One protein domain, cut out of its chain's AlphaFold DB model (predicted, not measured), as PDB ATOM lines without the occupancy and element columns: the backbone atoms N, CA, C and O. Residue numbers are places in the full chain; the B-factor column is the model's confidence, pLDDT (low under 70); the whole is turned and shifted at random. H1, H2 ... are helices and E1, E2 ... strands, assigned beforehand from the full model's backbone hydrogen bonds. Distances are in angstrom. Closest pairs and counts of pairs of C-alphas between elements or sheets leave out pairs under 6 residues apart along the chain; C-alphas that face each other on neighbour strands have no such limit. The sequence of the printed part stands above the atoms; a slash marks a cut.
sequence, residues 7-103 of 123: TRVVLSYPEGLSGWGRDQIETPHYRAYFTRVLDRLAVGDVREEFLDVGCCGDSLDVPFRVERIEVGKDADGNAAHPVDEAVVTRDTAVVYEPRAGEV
ATOM      1  N   THR A   7      93.589 104.555  80.106       93.56
ATOM      2  CA  THR A   7      92.264 104.107  79.655       93.56
ATOM      3  C   THR A   7      91.936 102.733  80.210       93.56
ATOM      4  O   THR A   7      90.772 102.427  80.474       93.56
ATOM      5  N   ARG A   8      92.959 101.910  80.464       94.25
ATOM      6  CA  ARG A   8      92.796 100.594  81.071       94.25
ATOM      7  C   ARG A   8      93.994 100.213  81.932       94.25
ATOM      8  O   ARG A   8      95.143 100.400  81.544       94.25
ATOM      9  N   VAL A   9      93.709  99.624  83.088       95.81
ATOM     10  CA  VAL A   9      94.704  99.055  84.001       95.81
ATOM     11  C   VAL A   9      94.358  97.595  84.260       95.81
ATOM     12  O   VAL A   9      93.203  97.253  84.528       95.81
ATOM     13  N   VAL A  10      95.367  96.732  84.176       97.06
ATOM     14  CA  VAL A  10      95.274  95.322  84.552       97.06
ATOM     15  C   VAL A  10      95.943  95.135  85.904       97.06
ATOM     16  O   VAL A  10      97.148  95.349  86.038       97.06
ATOM     17  N   LEU A  11      95.151  94.739  86.895       96.94
ATOM     18  CA  LEU A  11      95.626  94.389  88.227       96.94
ATOM     19  C   LEU A  11      95.580  92.875  88.397       96.94
ATOM     20  O   LEU A  11      94.552  92.259  88.124       96.94
ATOM     21  N   SER A  12      96.647  92.264  88.897       96.69
ATOM     22  CA  SER A  12      96.603  90.860  89.280       96.69
ATOM     23  C   SER A  12      96.328  90.655  90.757       96.69
ATOM     24  O   SER A  12      96.708  91.482  91.583       96.69
ATOM     25  N   TYR A  13      95.740  89.512  91.100       93.75
ATOM     26  CA  TYR A  13      95.582  89.031  92.477       93.75
ATOM     27  C   TYR A  13      96.101  87.584  92.601       93.75
ATOM     28  O   TYR A  13      96.119  86.869  91.596       93.75
ATOM     29  N   PRO A  14      96.546  87.124  93.788       92.19
ATOM     30  CA  PRO A  14      97.030  85.755  93.953       92.19
ATOM     31  C   PRO A  14      95.928  84.722  93.701       92.19
ATOM     32  O   PRO A  14      94.824  84.855  94.222       92.19
ATOM     33  N   GLU A  15      96.239  83.648  92.982       90.94
ATOM     34  CA  GLU A  15      95.333  82.510  92.762       90.94
ATOM     35  C   GLU A  15      94.895  81.827  94.064       90.94
ATOM     36  O   GLU A  15      93.841  81.198  94.096       90.94
ATOM     37  N   GLY A  16      95.661  81.992  95.150       85.94
ATOM     38  CA  GLY A  16      95.263  81.570  96.495       85.94
ATOM     39  C   GLY A  16      94.093  82.359  97.103       85.94
ATOM     40  O   GLY A  16      93.657  82.022  98.204       85.94
ATOM     41  N   LEU A  17      93.583  83.401  96.432       86.56
ATOM     42  CA  LEU A  17      92.381  84.117  96.857       86.56
ATOM     43  C   LEU A  17      91.162  83.192  96.776       86.56
ATOM     44  O   LEU A  17      90.923  82.528  95.767       86.56
ATOM     45  N   SER A  18      90.363  83.164  97.840       83.00
ATOM     46  CA  SER A  18      89.166  82.330  97.875       83.00
ATOM     47  C   SER A  18      88.109  82.773  96.867       83.00
ATOM     48  O   SER A  18      88.088  83.920  96.423       83.00
ATOM     49  N   GLY A  19      87.168  81.873  96.561       84.62
ATOM     50  CA  GLY A  19      86.014  82.201  95.721       84.62
ATOM     51  C   GLY A  19      85.210  83.385  96.266       84.62
ATOM     52  O   GLY A  19      84.894  84.294  95.514       84.62
ATOM     53  N   TRP A  20      84.979  83.443  97.583       84.94
ATOM     54  CA  TRP A  20      84.288  84.580  98.198       84.94
ATOM     55  C   TRP A  20      85.054  85.897  98.006       84.94
ATOM     56  O   TRP A  20      84.458  86.894  97.603       84.94
ATOM     57  N   GLY A  21      86.372  85.906  98.245       85.56
ATOM     58  CA  GLY A  21      87.195  87.104  98.056       85.56
ATOM     59  C   GLY A  21      87.222  87.547  96.593       85.56
ATOM     60  O   GLY A  21      87.144  88.739  96.299       85.56
ATOM     61  N   ARG A  22      87.241  86.581  95.671       88.81
ATOM     62  CA  ARG A  22      87.118  86.824  94.235       88.81
ATOM     63  C   ARG A  22      85.778  87.476  93.879       88.81
ATOM     64  O   ARG A  22      85.767  88.484  93.175       88.81
ATOM     65  N   ASP A  23      84.676  86.954  94.407       87.56
ATOM     66  CA  ASP A  23      83.342  87.504  94.169       87.56
ATOM     67  C   ASP A  23      83.236  88.954  94.665       87.56
ATOM     68  O   ASP A  23      82.620  89.783  93.997       87.56
ATOM     69  N   GLN A  24      83.875  89.295  95.795       87.50
ATOM     70  CA  GLN A  24      83.907  90.676  96.293       87.50
ATOM     71  C   GLN A  24      84.626  91.618  95.320       87.50
ATOM     72  O   GLN A  24      84.064  92.644  94.920       87.50
ATOM     73  N   ILE A  25      85.849  91.269  94.906       89.88
ATOM     74  CA  ILE A  25      86.675  92.162  94.078       89.88
ATOM     75  C   ILE A  25      86.084  92.349  92.681       89.88
ATOM     76  O   ILE A  25      86.251  93.413  92.085       89.88
ATOM     77  N   GLU A  26      85.364  91.348  92.161       90.19
ATOM     78  CA  GLU A  26      84.745  91.384  90.833       90.19
ATOM     79  C   GLU A  26      83.541  92.334  90.745       90.19
ATOM     80  O   GLU A  26      83.152  92.719  89.634       90.19
ATOM     81  N   THR A  27      82.994  92.779  91.882       90.94
ATOM     82  CA  THR A  27      81.843  93.686  91.916       90.94
ATOM     83  C   THR A  27      82.133  95.049  91.256       90.94
ATOM     84  O   THR A  27      83.246  95.583  91.338       90.94
ATOM     85  N   PRO A  28      81.122  95.697  90.639       90.44
ATOM     86  CA  PRO A  28      81.312  97.006  90.007       90.44
ATOM     87  C   PRO A  28      81.767  98.103  90.975       90.44
ATOM     88  O   PRO A  28      82.541  98.980  90.596       90.44
ATOM     89  N   HIS A  29      81.298  98.066  92.226       88.31
ATOM     90  CA  HIS A  29      81.643  99.083  93.217       88.31
ATOM     91  C   HIS A  29      83.099  98.961  93.680       88.31
ATOM     92  O   HIS A  29      83.742  99.990  93.870       88.31
ATOM     93  N   TYR A  30      83.638  97.741  93.785       88.75
ATOM     94  CA  TYR A  30      85.044  97.527  94.125       88.75
ATOM     95  C   TYR A  30      85.979  97.980  92.993       88.75
ATOM     96  O   TYR A  30      86.976  98.658  93.224       88.75
ATOM     97  N   ARG A  31      85.601  97.737  91.730       90.94
ATOM     98  CA  ARG A  31      86.325  98.300  90.572       90.94
ATOM     99  C   ARG A  31      86.296  99.831  90.555       90.94
ATOM    100  O   ARG A  31      87.316 100.466  90.313       90.94
ATOM    101  N   ALA A  32      85.140 100.430  90.841       90.38
ATOM    102  CA  ALA A  32      84.995 101.884  90.922       90.38
ATOM    103  C   ALA A  32      85.698 102.501  92.144       90.38
ATOM    104  O   ALA A  32      85.949 103.704  92.166       90.38
ATOM    105  N   TYR A  33      85.991 101.714  93.179       90.44
ATOM    106  CA  TYR A  33      86.831 102.145  94.292       90.44
ATOM    107  C   TYR A  33      88.273 102.362  93.815       90.44
ATOM    108  O   TYR A  33      88.819 103.441  94.047       90.44
ATOM    109  N   PHE A  34      88.836 101.434  93.037       91.12
ATOM    110  CA  PHE A  34      90.183 101.581  92.474       91.12
ATOM    111  C   PHE A  34      90.353 102.832  91.612       91.12
ATOM    112  O   PHE A  34      91.369 103.508  91.722       91.12
ATOM    113  N   THR A  35      89.348 103.222  90.825       91.50
ATOM    114  CA  THR A  35      89.425 104.463  90.028       91.50
ATOM    115  C   THR A  35      89.426 105.747  90.865       91.50
ATOM    116  O   THR A  35      89.606 106.842  90.332       91.50
ATOM    117  N   ARG A  36      89.190 105.641  92.178       90.69
ATOM    118  CA  ARG A  36      89.205 106.762  93.127       90.69
ATOM    119  C   ARG A  36      90.446 106.775  94.005       90.69
ATOM    120  O   ARG A  36      90.870 107.861  94.388       90.69
ATOM    121  N   VAL A  37      90.951 105.601  94.383       88.94
ATOM    122  CA  VAL A  37      92.076 105.488  95.324       88.94
ATOM    123  C   VAL A  37      93.422 105.311  94.642       88.94
ATOM    124  O   VAL A  37      94.441 105.650  95.236       88.94
ATOM    125  N   LEU A  38      93.437 104.806  93.407       88.62
ATOM    126  CA  LEU A  38      94.655 104.758  92.613       88.62
ATOM    127  C   LEU A  38      94.890 106.139  92.002       88.62
ATOM    128  O   LEU A  38      93.973 106.749  91.454       88.62
ATOM    129  N   ASP A  39      96.120 106.624  92.118       90.31
ATOM    130  CA  ASP A  39      96.555 107.912  91.600       90.31
ATOM    131  C   ASP A  39      97.521 107.709  90.427       90.31
ATOM    132  O   ASP A  39      97.099 107.452  89.302       90.31
ATOM    133  N   ARG A  40      98.825 107.789  90.673       93.69
ATOM    134  CA  ARG A  40      99.865 107.478  89.712       93.69
ATOM    135  C   ARG A  40     100.321 106.051  89.962       93.69
ATOM    136  O   ARG A  40     100.699 105.701  91.077       93.69
ATOM    137  N   LEU A  41     100.316 105.256  88.902       92.75
ATOM    138  CA  LEU A  41     100.747 103.867  88.938       92.75
ATOM    139  C   LEU A  41     101.929 103.653  88.012       92.75
ATOM    140  O   LEU A  41     101.985 104.252  86.935       92.75
ATOM    141  N   ALA A  42     102.802 102.744  88.419       95.62
ATOM    142  CA  ALA A  42     103.800 102.108  87.583       95.62
ATOM    143  C   ALA A  42     103.505 100.609  87.438       95.62
ATOM    144  O   ALA A  42     102.972  99.964  88.345       95.62
ATOM    145  N   VAL A  43     103.871 100.025  86.298       96.69
ATOM    146  CA  VAL A  43     103.876  98.566  86.132       96.69
ATOM    147  C   VAL A  43     104.800  97.945  87.184       96.69
ATOM    148  O   VAL A  43     105.941  98.365  87.364       96.69
ATOM    149  N   GLY A  44     104.299  96.925  87.875       95.75
ATOM    150  CA  GLY A  44     104.972  96.260  88.986       95.75
ATOM    151  C   GLY A  44     104.600  96.797  90.367       95.75
ATOM    152  O   GLY A  44     104.894  96.112  91.348       95.75
ATOM    153  N   ASP A  45     103.919  97.945  90.464       94.44
ATOM    154  CA  ASP A  45     103.437  98.467  91.745       94.44
ATOM    155  C   ASP A  45     102.544  97.441  92.444       94.44
ATOM    156  O   ASP A  45     101.657  96.845  91.828       94.44
ATOM    157  N   VAL A  46     102.764  97.265  93.747       91.69
ATOM    158  CA  VAL A  46     101.960  96.391  94.606       91.69
ATOM    159  C   VAL A  46     101.149  97.243  95.573       91.69
ATOM    160  O   VAL A  46     101.671  98.192  96.159       91.69
ATOM    161  N   ARG A  47      99.873  96.896  95.746       85.88
ATOM    162  CA  ARG A  47      98.945  97.539  96.679       85.88
ATOM    163  C   ARG A  47      98.243  96.478  97.510       85.88
ATOM    164  O   ARG A  47      97.686  95.537  96.956       85.88
ATOM    165  N   GLU A  48      98.294  96.621  98.825       85.44
ATOM    166  CA  GLU A  48      97.533  95.777  99.743       85.44
ATOM    167  C   GLU A  48      96.164  96.416  99.946       85.44
ATOM    168  O   GLU A  48      96.073  97.537 100.442       85.44
ATOM    169  N   GLU A  49      95.112  95.728  99.504       84.56
ATOM    170  CA  GLU A  49      93.745  96.222  99.645       84.56
ATOM    171  C   GLU A  49      92.941  95.342 100.583       84.56
ATOM    172  O   GLU A  49      92.848  94.124 100.407       84.56
ATOM    173  N   PHE A  50      92.324  96.008 101.546       79.81
ATOM    174  CA  PHE A  50      91.531  95.389 102.583       79.81
ATOM    175  C   PHE A  50      90.138  95.015 102.066       79.81
ATOM    176  O   PHE A  50      89.366  95.870 101.623       79.81
ATOM    177  N   LEU A  51      89.787  93.736 102.195       75.50
ATOM    178  CA  LEU A  51      88.416  93.256 102.074       75.50
ATOM    179  C   LEU A  51      87.808  93.114 103.470       75.50
ATOM    180  O   LEU A  51      88.255  92.289 104.268       75.50
ATOM    181  N   ASP A  52      86.761  93.892 103.752       67.56
ATOM    182  CA  ASP A  52      85.997  93.745 104.990       67.56
ATOM    183  C   ASP A  52      85.212  92.426 104.957       67.56
ATOM    184  O   ASP A  52      84.224  92.284 104.234       67.56
ATOM    185  N   VAL A  53      85.667  91.434 105.724       62.50
ATOM    186  CA  VAL A  53      85.026  90.112 105.823       62.50
ATOM    187  C   VAL A  53      83.849  90.079 106.807       62.50
ATOM    188  O   VAL A  53      83.259  89.021 107.039       62.50
ATOM    189  N   GLY A  54      83.473  91.216 107.397       53.97
ATOM    190  CA  GLY A  54      82.371  91.298 108.350       53.97
ATOM    191  C   GLY A  54      82.673  90.681 109.727       53.97
ATOM    192  O   GLY A  54      83.809  90.361 110.074       53.97
ATOM    193  N   CYS A  55      81.610  90.539 110.533       49.44
ATOM    194  CA  CYS A  55      81.570  90.393 112.004       49.44
ATOM    195  C   CYS A  55      82.424  89.271 112.648       49.44
ATOM    196  O   CYS A  55      82.472  89.175 113.875       49.44
ATOM    197  N   CYS A  56      83.081  88.414 111.867       54.72
ATOM    198  CA  CYS A  56      83.877  87.291 112.369       54.72
ATOM    199  C   CYS A  56      85.403  87.495 112.292       54.72
ATOM    200  O   CYS A  56      86.128  86.611 112.730       54.72
ATOM    201  N   GLY A  57      85.880  88.676 111.873       48.91
ATOM    202  CA  GLY A  57      87.097  89.259 112.454       48.91
ATOM    203  C   GLY A  57      88.463  88.916 111.852       48.91
ATOM    204  O   GLY A  57      89.450  89.166 112.535       48.91
ATOM    205  N   ASP A  58      88.559  88.440 110.610       53.72
ATOM    206  CA  ASP A  58      89.864  88.263 109.951       53.72
ATOM    207  C   ASP A  58      90.022  89.194 108.743       53.72
ATOM    208  O   ASP A  58      89.454  88.972 107.680       53.72
ATOM    209  N   SER A  59      90.829  90.243 108.888       60.31
ATOM    210  CA  SER A  59      91.206  91.144 107.795       60.31
ATOM    211  C   SER A  59      91.857  90.376 106.643       60.31
ATOM    212  O   SER A  59      92.873  89.708 106.850       60.31
ATOM    213  N   LEU A  60      91.295  90.468 105.435       70.12
ATOM    214  CA  LEU A  60      91.911  89.902 104.238       70.12
ATOM    215  C   LEU A  60      92.537  91.022 103.413       70.12
ATOM    216  O   LEU A  60      91.829  91.744 102.713       70.12
ATOM    217  N   ASP A  61      93.859  91.120 103.472       81.88
ATOM    218  CA  ASP A  61      94.624  92.016 102.614       81.88
ATOM    219  C   ASP A  61      94.984  91.288 101.320       81.88
ATOM    220  O   ASP A  61      95.715  90.294 101.304       81.88
ATOM    221  N   VAL A  62      94.431  91.765 100.209       87.12
ATOM    222  CA  VAL A  62      94.711  91.217  98.885       87.12
ATOM    223  C   VAL A  62      95.848  92.027  98.265       87.12
ATOM    224  O   VAL A  62      95.655  93.209  97.974       87.12
ATOM    225  N   PRO A  63      97.027  91.427  98.015       90.62
ATOM    226  CA  PRO A  63      98.117  92.131  97.358       90.62
ATOM    227  C   PRO A  63      97.819  92.212  95.859       90.62
ATOM    228  O   PRO A  63      98.084  91.269  95.110       90.62
ATOM    229  N   PHE A  64      97.258  93.318  95.394       93.38
ATOM    230  CA  PHE A  64      97.118  93.594  93.970       93.38
ATOM    231  C   PHE A  64      98.454  94.020  93.374       93.38
ATOM    232  O   PHE A  64      99.224  94.721  94.026       93.38
ATOM    233  N   ARG A  65      98.737  93.618  92.132       95.75
ATOM    234  CA  ARG A  65      99.913  94.096  91.391       95.75
ATOM    235  C   ARG A  65      99.505  94.681  90.051       95.75
ATOM    236  O   ARG A  65      98.696  94.083  89.353       95.75
ATOM    237  N   VAL A  66     100.074  95.818  89.674       97.19
ATOM    238  CA  VAL A  66      99.870  96.409  88.348       97.19
ATOM    239  C   VAL A  66     100.663  95.607  87.321       97.19
ATOM    240  O   VAL A  66     101.889  95.616  87.338       97.19
ATOM    241  N   GLU A  67      99.981  94.912  86.418       97.56
ATOM    242  CA  GLU A  67     100.634  94.091  85.384       97.56
ATOM    243  C   GLU A  67     100.777  94.844  84.066       97.56
ATOM    244  O   GLU A  67     101.723  94.641  83.307       97.56
ATOM    245  N   ARG A  68      99.802  95.706  83.762       97.12
ATOM    246  CA  ARG A  68      99.745  96.424  82.492       97.12
ATOM    247  C   ARG A  68      98.960  97.709  82.637       97.12
ATOM    248  O   ARG A  68      97.884  97.715  83.237       97.12
ATOM    249  N   ILE A  69      99.466  98.757  82.002       96.75
ATOM    250  CA  ILE A  69      98.761 100.022  81.846       96.75
ATOM    251  C   ILE A  69      98.661 100.324  80.355       96.75
ATOM    252  O   ILE A  69      99.640 100.205  79.621       96.75
ATOM    253  N   GLU A  70      97.465 100.673  79.902       94.19
ATOM    254  CA  GLU A  70      97.167 101.038  78.523       94.19
ATOM    255  C   GLU A  70      96.632 102.471  78.492       94.19
ATOM    256  O   GLU A  70      95.831 102.876  79.340       94.19
ATOM    257  N   VAL A  71      97.095 103.236  77.506       91.94
ATOM    258  CA  VAL A  71      96.666 104.612  77.222       91.94
ATOM    259  C   VAL A  71      96.195 104.697  75.776       91.94
ATOM    260  O   VAL A  71      96.646 103.929  74.924       91.94
ATOM    261  N   GLY A  72      95.295 105.626  75.468       81.69
ATOM    262  CA  GLY A  72      94.635 105.667  74.156       81.69
ATOM    263  C   GLY A  72      93.486 104.657  74.054       81.69
ATOM    264  O   GLY A  72      93.152 103.986  75.013       81.69
ATOM    265  N   LYS A  73      92.799 104.560  72.920       70.94
ATOM    266  CA  LYS A  73      91.379 104.137  72.874       70.94
ATOM    267  C   LYS A  73      90.544 104.821  73.951       70.94
ATOM    268  O   LYS A  73      90.017 104.219  74.881       70.94
ATOM    269  N   ASP A  74      90.445 106.115  73.733       57.38
ATOM    270  CA  ASP A  74      89.474 107.050  74.268       57.38
ATOM    271  C   ASP A  74      88.308 107.230  73.267       57.38
ATOM    272  O   ASP A  74      88.230 106.562  72.227       57.38
ATOM    273  N   ALA A  75      87.395 108.154  73.578       51.03
ATOM    274  CA  ALA A  75      86.291 108.578  72.715       51.03
ATOM    275  C   ALA A  75      86.728 109.125  71.332       51.03
ATOM    276  O   ALA A  75      85.872 109.294  70.463       51.03
ATOM    277  N   ASP A  76      88.032 109.343  71.108       54.91
ATOM    278  CA  ASP A  76      88.614 109.933  69.898       54.91
ATOM    279  C   ASP A  76      89.255 108.894  68.949       54.91
ATOM    280  O   ASP A  76      89.725 109.237  67.863       54.91
ATOM    281  N   GLY A  77      89.224 107.601  69.295       61.22
ATOM    282  CA  GLY A  77      89.471 106.502  68.347       61.22
ATOM    283  C   GLY A  77      90.936 106.121  68.092       61.22
ATOM    284  O   GLY A  77      91.206 105.313  67.197       61.22
ATOM    285  N   ASN A  78      91.886 106.629  68.879       64.62
ATOM    286  CA  ASN A  78      93.294 106.205  68.812       64.62
ATOM    287  C   ASN A  78      93.470 104.758  69.291       64.62
ATOM    288  O   ASN A  78      92.697 104.309  70.123       64.62
ATOM    289  N   ALA A  79      94.466 104.004  68.814       73.06
ATOM    290  CA  ALA A  79      94.723 102.648  69.317       73.06
ATOM    291  C   ALA A  79      95.244 102.672  70.771       73.06
ATOM    292  O   ALA A  79      95.943 103.600  71.166       73.06
ATOM    293  N   ALA A  80      94.898 101.653  71.565       81.88
ATOM    294  CA  ALA A  80      95.449 101.491  72.907       81.88
ATOM    295  C   ALA A  80      96.923 101.084  72.797       81.88
ATOM    296  O   ALA A  80      97.256 100.161  72.044       81.88
ATOM    297  N   HIS A  81      97.791 101.751  73.548       87.69
ATOM    298  CA  HIS A  81      99.223 101.486  73.593       87.69
ATOM    299  C   HIS A  81      99.675 101.278  75.044       87.69
ATOM    300  O   HIS A  81      99.220 102.005  75.929       87.69
ATOM    301  N   PRO A  82     100.548 100.291  75.314       93.12
ATOM    302  CA  PRO A  82     101.047 100.051  76.658       93.12
ATOM    303  C   PRO A  82     102.025 101.148  77.091       93.12
ATOM    304  O   PRO A  82     102.803 101.647  76.275       93.12
ATOM    305  N   VAL A  83     102.012 101.483  78.380       95.12
ATOM    306  CA  VAL A  83     102.972 102.392  79.028       95.12
ATOM    307  C   VAL A  83     103.415 101.826  80.373       95.12
ATOM    308  O   VAL A  83     102.698 101.034  80.983       95.12
ATOM    309  N   ASP A  84     104.580 102.263  80.846       96.06
ATOM    310  CA  ASP A  84     105.120 101.829  82.139       96.06
ATOM    311  C   ASP A  84     104.511 102.596  83.315       96.06
ATOM    312  O   ASP A  84     104.463 102.070  84.421       96.06
ATOM    313  N   GLU A  85     104.022 103.820  83.085       95.81
ATOM    314  CA  GLU A  85     103.411 104.670  84.106       95.81
ATOM    315  C   GLU A  85     102.256 105.504  83.539       95.81
ATOM    316  O   GLU A  85     102.339 106.012  82.416       95.81
ATOM    317  N   ALA A  86     101.206 105.709  84.335       95.75
ATOM    318  CA  ALA A  86     100.081 106.580  83.992       95.75
ATOM    319  C   ALA A  86      99.331 107.070  85.242       95.75
ATOM    320  O   ALA A  86      99.561 106.595  86.356       95.75
ATOM    321  N   VAL A  87      98.414 108.014  85.042       95.50
ATOM    322  CA  VAL A  87      97.453 108.464  86.056       95.50
ATOM    323  C   VAL A  87      96.132 107.730  85.867       95.50
ATOM    324  O   VAL A  87      95.618 107.655  84.751       95.50
ATOM    325  N   VAL A  88      95.570 107.210  86.953       94.06
ATOM    326  CA  VAL A  88      94.222 106.643  86.977       94.06
ATOM    327  C   VAL A  88      93.199 107.758  87.152       94.06
ATOM    328  O   VAL A  88      93.345 108.647  87.991       94.06
ATOM    329  N   THR A  89      92.140 107.700  86.354       93.50
ATOM    330  CA  THR A  89      90.995 108.604  86.437       93.50
ATOM    331  C   THR A  89      89.712 107.801  86.632       93.50
ATOM    332  O   THR A  89      89.711 106.569  86.630       93.50
ATOM    333  N   ARG A  90      88.580 108.497  86.788       92.25
ATOM    334  CA  ARG A  90      87.272 107.839  86.945       92.25
ATOM    335  C   ARG A  90      86.846 107.028  85.722       92.25
ATOM    336  O   ARG A  90      86.047 106.109  85.891       92.25
ATOM    337  N   ASP A  91      87.380 107.358  84.549       91.31
ATOM    338  CA  ASP A  91      87.048 106.715  83.277       91.31
ATOM    339  C   ASP A  91      87.970 105.523  82.966       91.31
ATOM    340  O   ASP A  91      87.709 104.760  82.035       91.31
ATOM    341  N   THR A  92      89.026 105.317  83.762       93.12
ATOM    342  CA  THR A  92      89.935 104.178  83.617       93.12
ATOM    343  C   THR A  92      89.204 102.857  83.857       93.12
ATOM    344  O   THR A  92      88.633 102.612  84.923       93.12
ATOM    345  N   ALA A  93      89.283 101.938  82.896       93.44
ATOM    346  CA  ALA A  93      88.774 100.585  83.055       93.44
ATOM    347  C   ALA A  93      89.735  99.726  83.897       93.44
ATOM    348  O   ALA A  93      90.867  99.467  83.491       93.44
ATOM    349  N   VAL A  94      89.271  99.218  85.041       94.56
ATOM    350  CA  VAL A  94      90.038  98.283  85.884       94.56
ATOM    351  C   VAL A  94      89.653  96.847  85.544       94.56
ATOM    352  O   VAL A  94      88.490  96.457  85.697       94.56
ATOM    353  N   VAL A  95      90.623  96.043  85.107       94.94
ATOM    354  CA  VAL A  95      90.460  94.617  84.782       94.94
ATOM    355  C   VAL A  95      91.358  93.772  85.677       94.94
ATOM    356  O   VAL A  95      92.429  94.225  86.067       94.94
ATOM    357  N   TYR A  96      90.919  92.550  85.999       95.62
ATOM    358  CA  TYR A  96      91.703  91.632  86.822       95.62
ATOM    359  C   TYR A  96      92.229  90.438  86.045       95.62
ATOM    360  O   TYR A  96      91.557  89.949  85.135       95.62
ATOM    361  N   GLU A  97      93.378  89.929  86.478       96.19
ATOM    362  CA  GLU A  97      93.882  88.614  86.093       96.19
ATOM    363  C   GLU A  97      94.460  87.856  87.302       96.19
ATOM    364  O   GLU A  97      95.021  88.462  88.211       96.19
ATOM    365  N   PRO A  98      94.311  86.528  87.375       95.44
ATOM    366  CA  PRO A  98      94.973  85.752  88.414       95.44
ATOM    367  C   PRO A  98      96.495  85.725  88.195       95.44
ATOM    368  O   PRO A  98      96.965  85.673  87.058       95.44
ATOM    369  N   ARG A  99      97.270  85.714  89.286       94.31
ATOM    370  CA  ARG A  99      98.708  85.405  89.274       94.31
ATOM    371  C   ARG A  99      99.046  84.293  90.257       94.31
ATOM    372  O   ARG A  99      98.433  84.183  91.318       94.31
ATOM    373  N   ALA A 100     100.101  83.539  89.970       91.75
ATOM    374  CA  ALA A 100     100.640  82.578  90.925       91.75
ATOM    375  C   ALA A 100     101.053  83.272  92.240       91.75
ATOM    376  O   ALA A 100     101.701  84.324  92.230       91.75
ATOM    377  N   GLY A 101     100.690  82.665  93.370       83.75
ATOM    378  CA  GLY A 101     101.020  83.150  94.708       83.75
ATOM    379  C   GLY A 101      99.929  82.845  95.730       83.75
ATOM    380  O   GLY A 101      98.792  82.525  95.380       83.75
ATOM    381  N   GLU A 102     100.284  82.978  97.003       72.50
ATOM    382  CA  GLU A 102      99.348  82.873  98.121       72.50
ATOM    383  C   GLU A 102      98.909  84.268  98.580       72.50
ATOM    384  O   GLU A 102      99.634  85.252  98.406       72.50
ATOM    385  N   VAL A 103      97.715  84.358  99.167       72.75
ATOM    386  CA  VAL A 103      97.304  85.553  99.912       72.75
ATOM    387  C   VAL A 103      97.829  85.413 101.340       72.75
ATOM    388  O   VAL A 103      97.648  84.372 101.973       72.75
TER     389      VAL A 103
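What this domain is: This is residues 7 to 103 of the 123 residues of an uncharacterized protein of Halorubrum aidingense JCM 13560 (UniProt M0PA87). A long, strongly twisted sheet of five strands, E1, E3, E4, E5 and E7, curls round helix H2, with H1 also packed on it and the small antiparallel pair E2 and E6 beside E4. The loops of two hairpins, E3 with E4 and E4 with E5, reach the opposite ends of the long axis. The printed part has 97 residues, with the order E1 H1 H2 E2 E3 E4 E5 E6 E7, and its class is mixed, helices and strands. It is compact, with a radius of gyration of the C-alphas of 14.1 A, yet elongated, spanning 48 by 25 by 20 A.

Where its parts are: E1, residues 8 to 14, begins at C-alpha 8 (92.796, 100.594, 81.071) and is 20.1 A long. H1 is residues 19 to 26, H2 28 to 37 with 14.7 A, E2 40 to 42, and E3 46 to 51 with 15.8 A. E4, residues 60 to 71, measures 31.1 A and bends by 54 degrees at residue 67. E5 is residues 81 to 83, E6 85 to 87, and E7 93 to 99, ending at C-alpha 99 (98.708, 85.405, 89.274).

How they stand to each other: E1 has E4 on one side, antiparallel, N 10 to O 68 at 2.9 A, and E7 on the other, parallel, N 11 to O 95 at 2.9 A. E3, N 49 to O 62 at 3.0 A, and E5, N 71 to O 81 at 2.9 A, are antiparallel to E4 in a meander, each strand the antiparallel neighbour of the one before. The closest C-alphas of H2 and E7, Arg 31 and Val 94, are 6.0 A apart. H1 is on the sheet at a height of 8.1 A. E2 and E6 are antiparallel, N 41 to O 86 at 3.0 A. Every O i to N i+4 pair is within hydrogen-bond range in H1, and 5 of 6 in H2.

The domain as a whole: The C-alphas of Cys 56 and Asn 78, the two farthest apart, are 48.4 A apart. The printed part has no cut, and no link is long. The pLDDT is under 70 at residues 52 to 59 and 74 to 78.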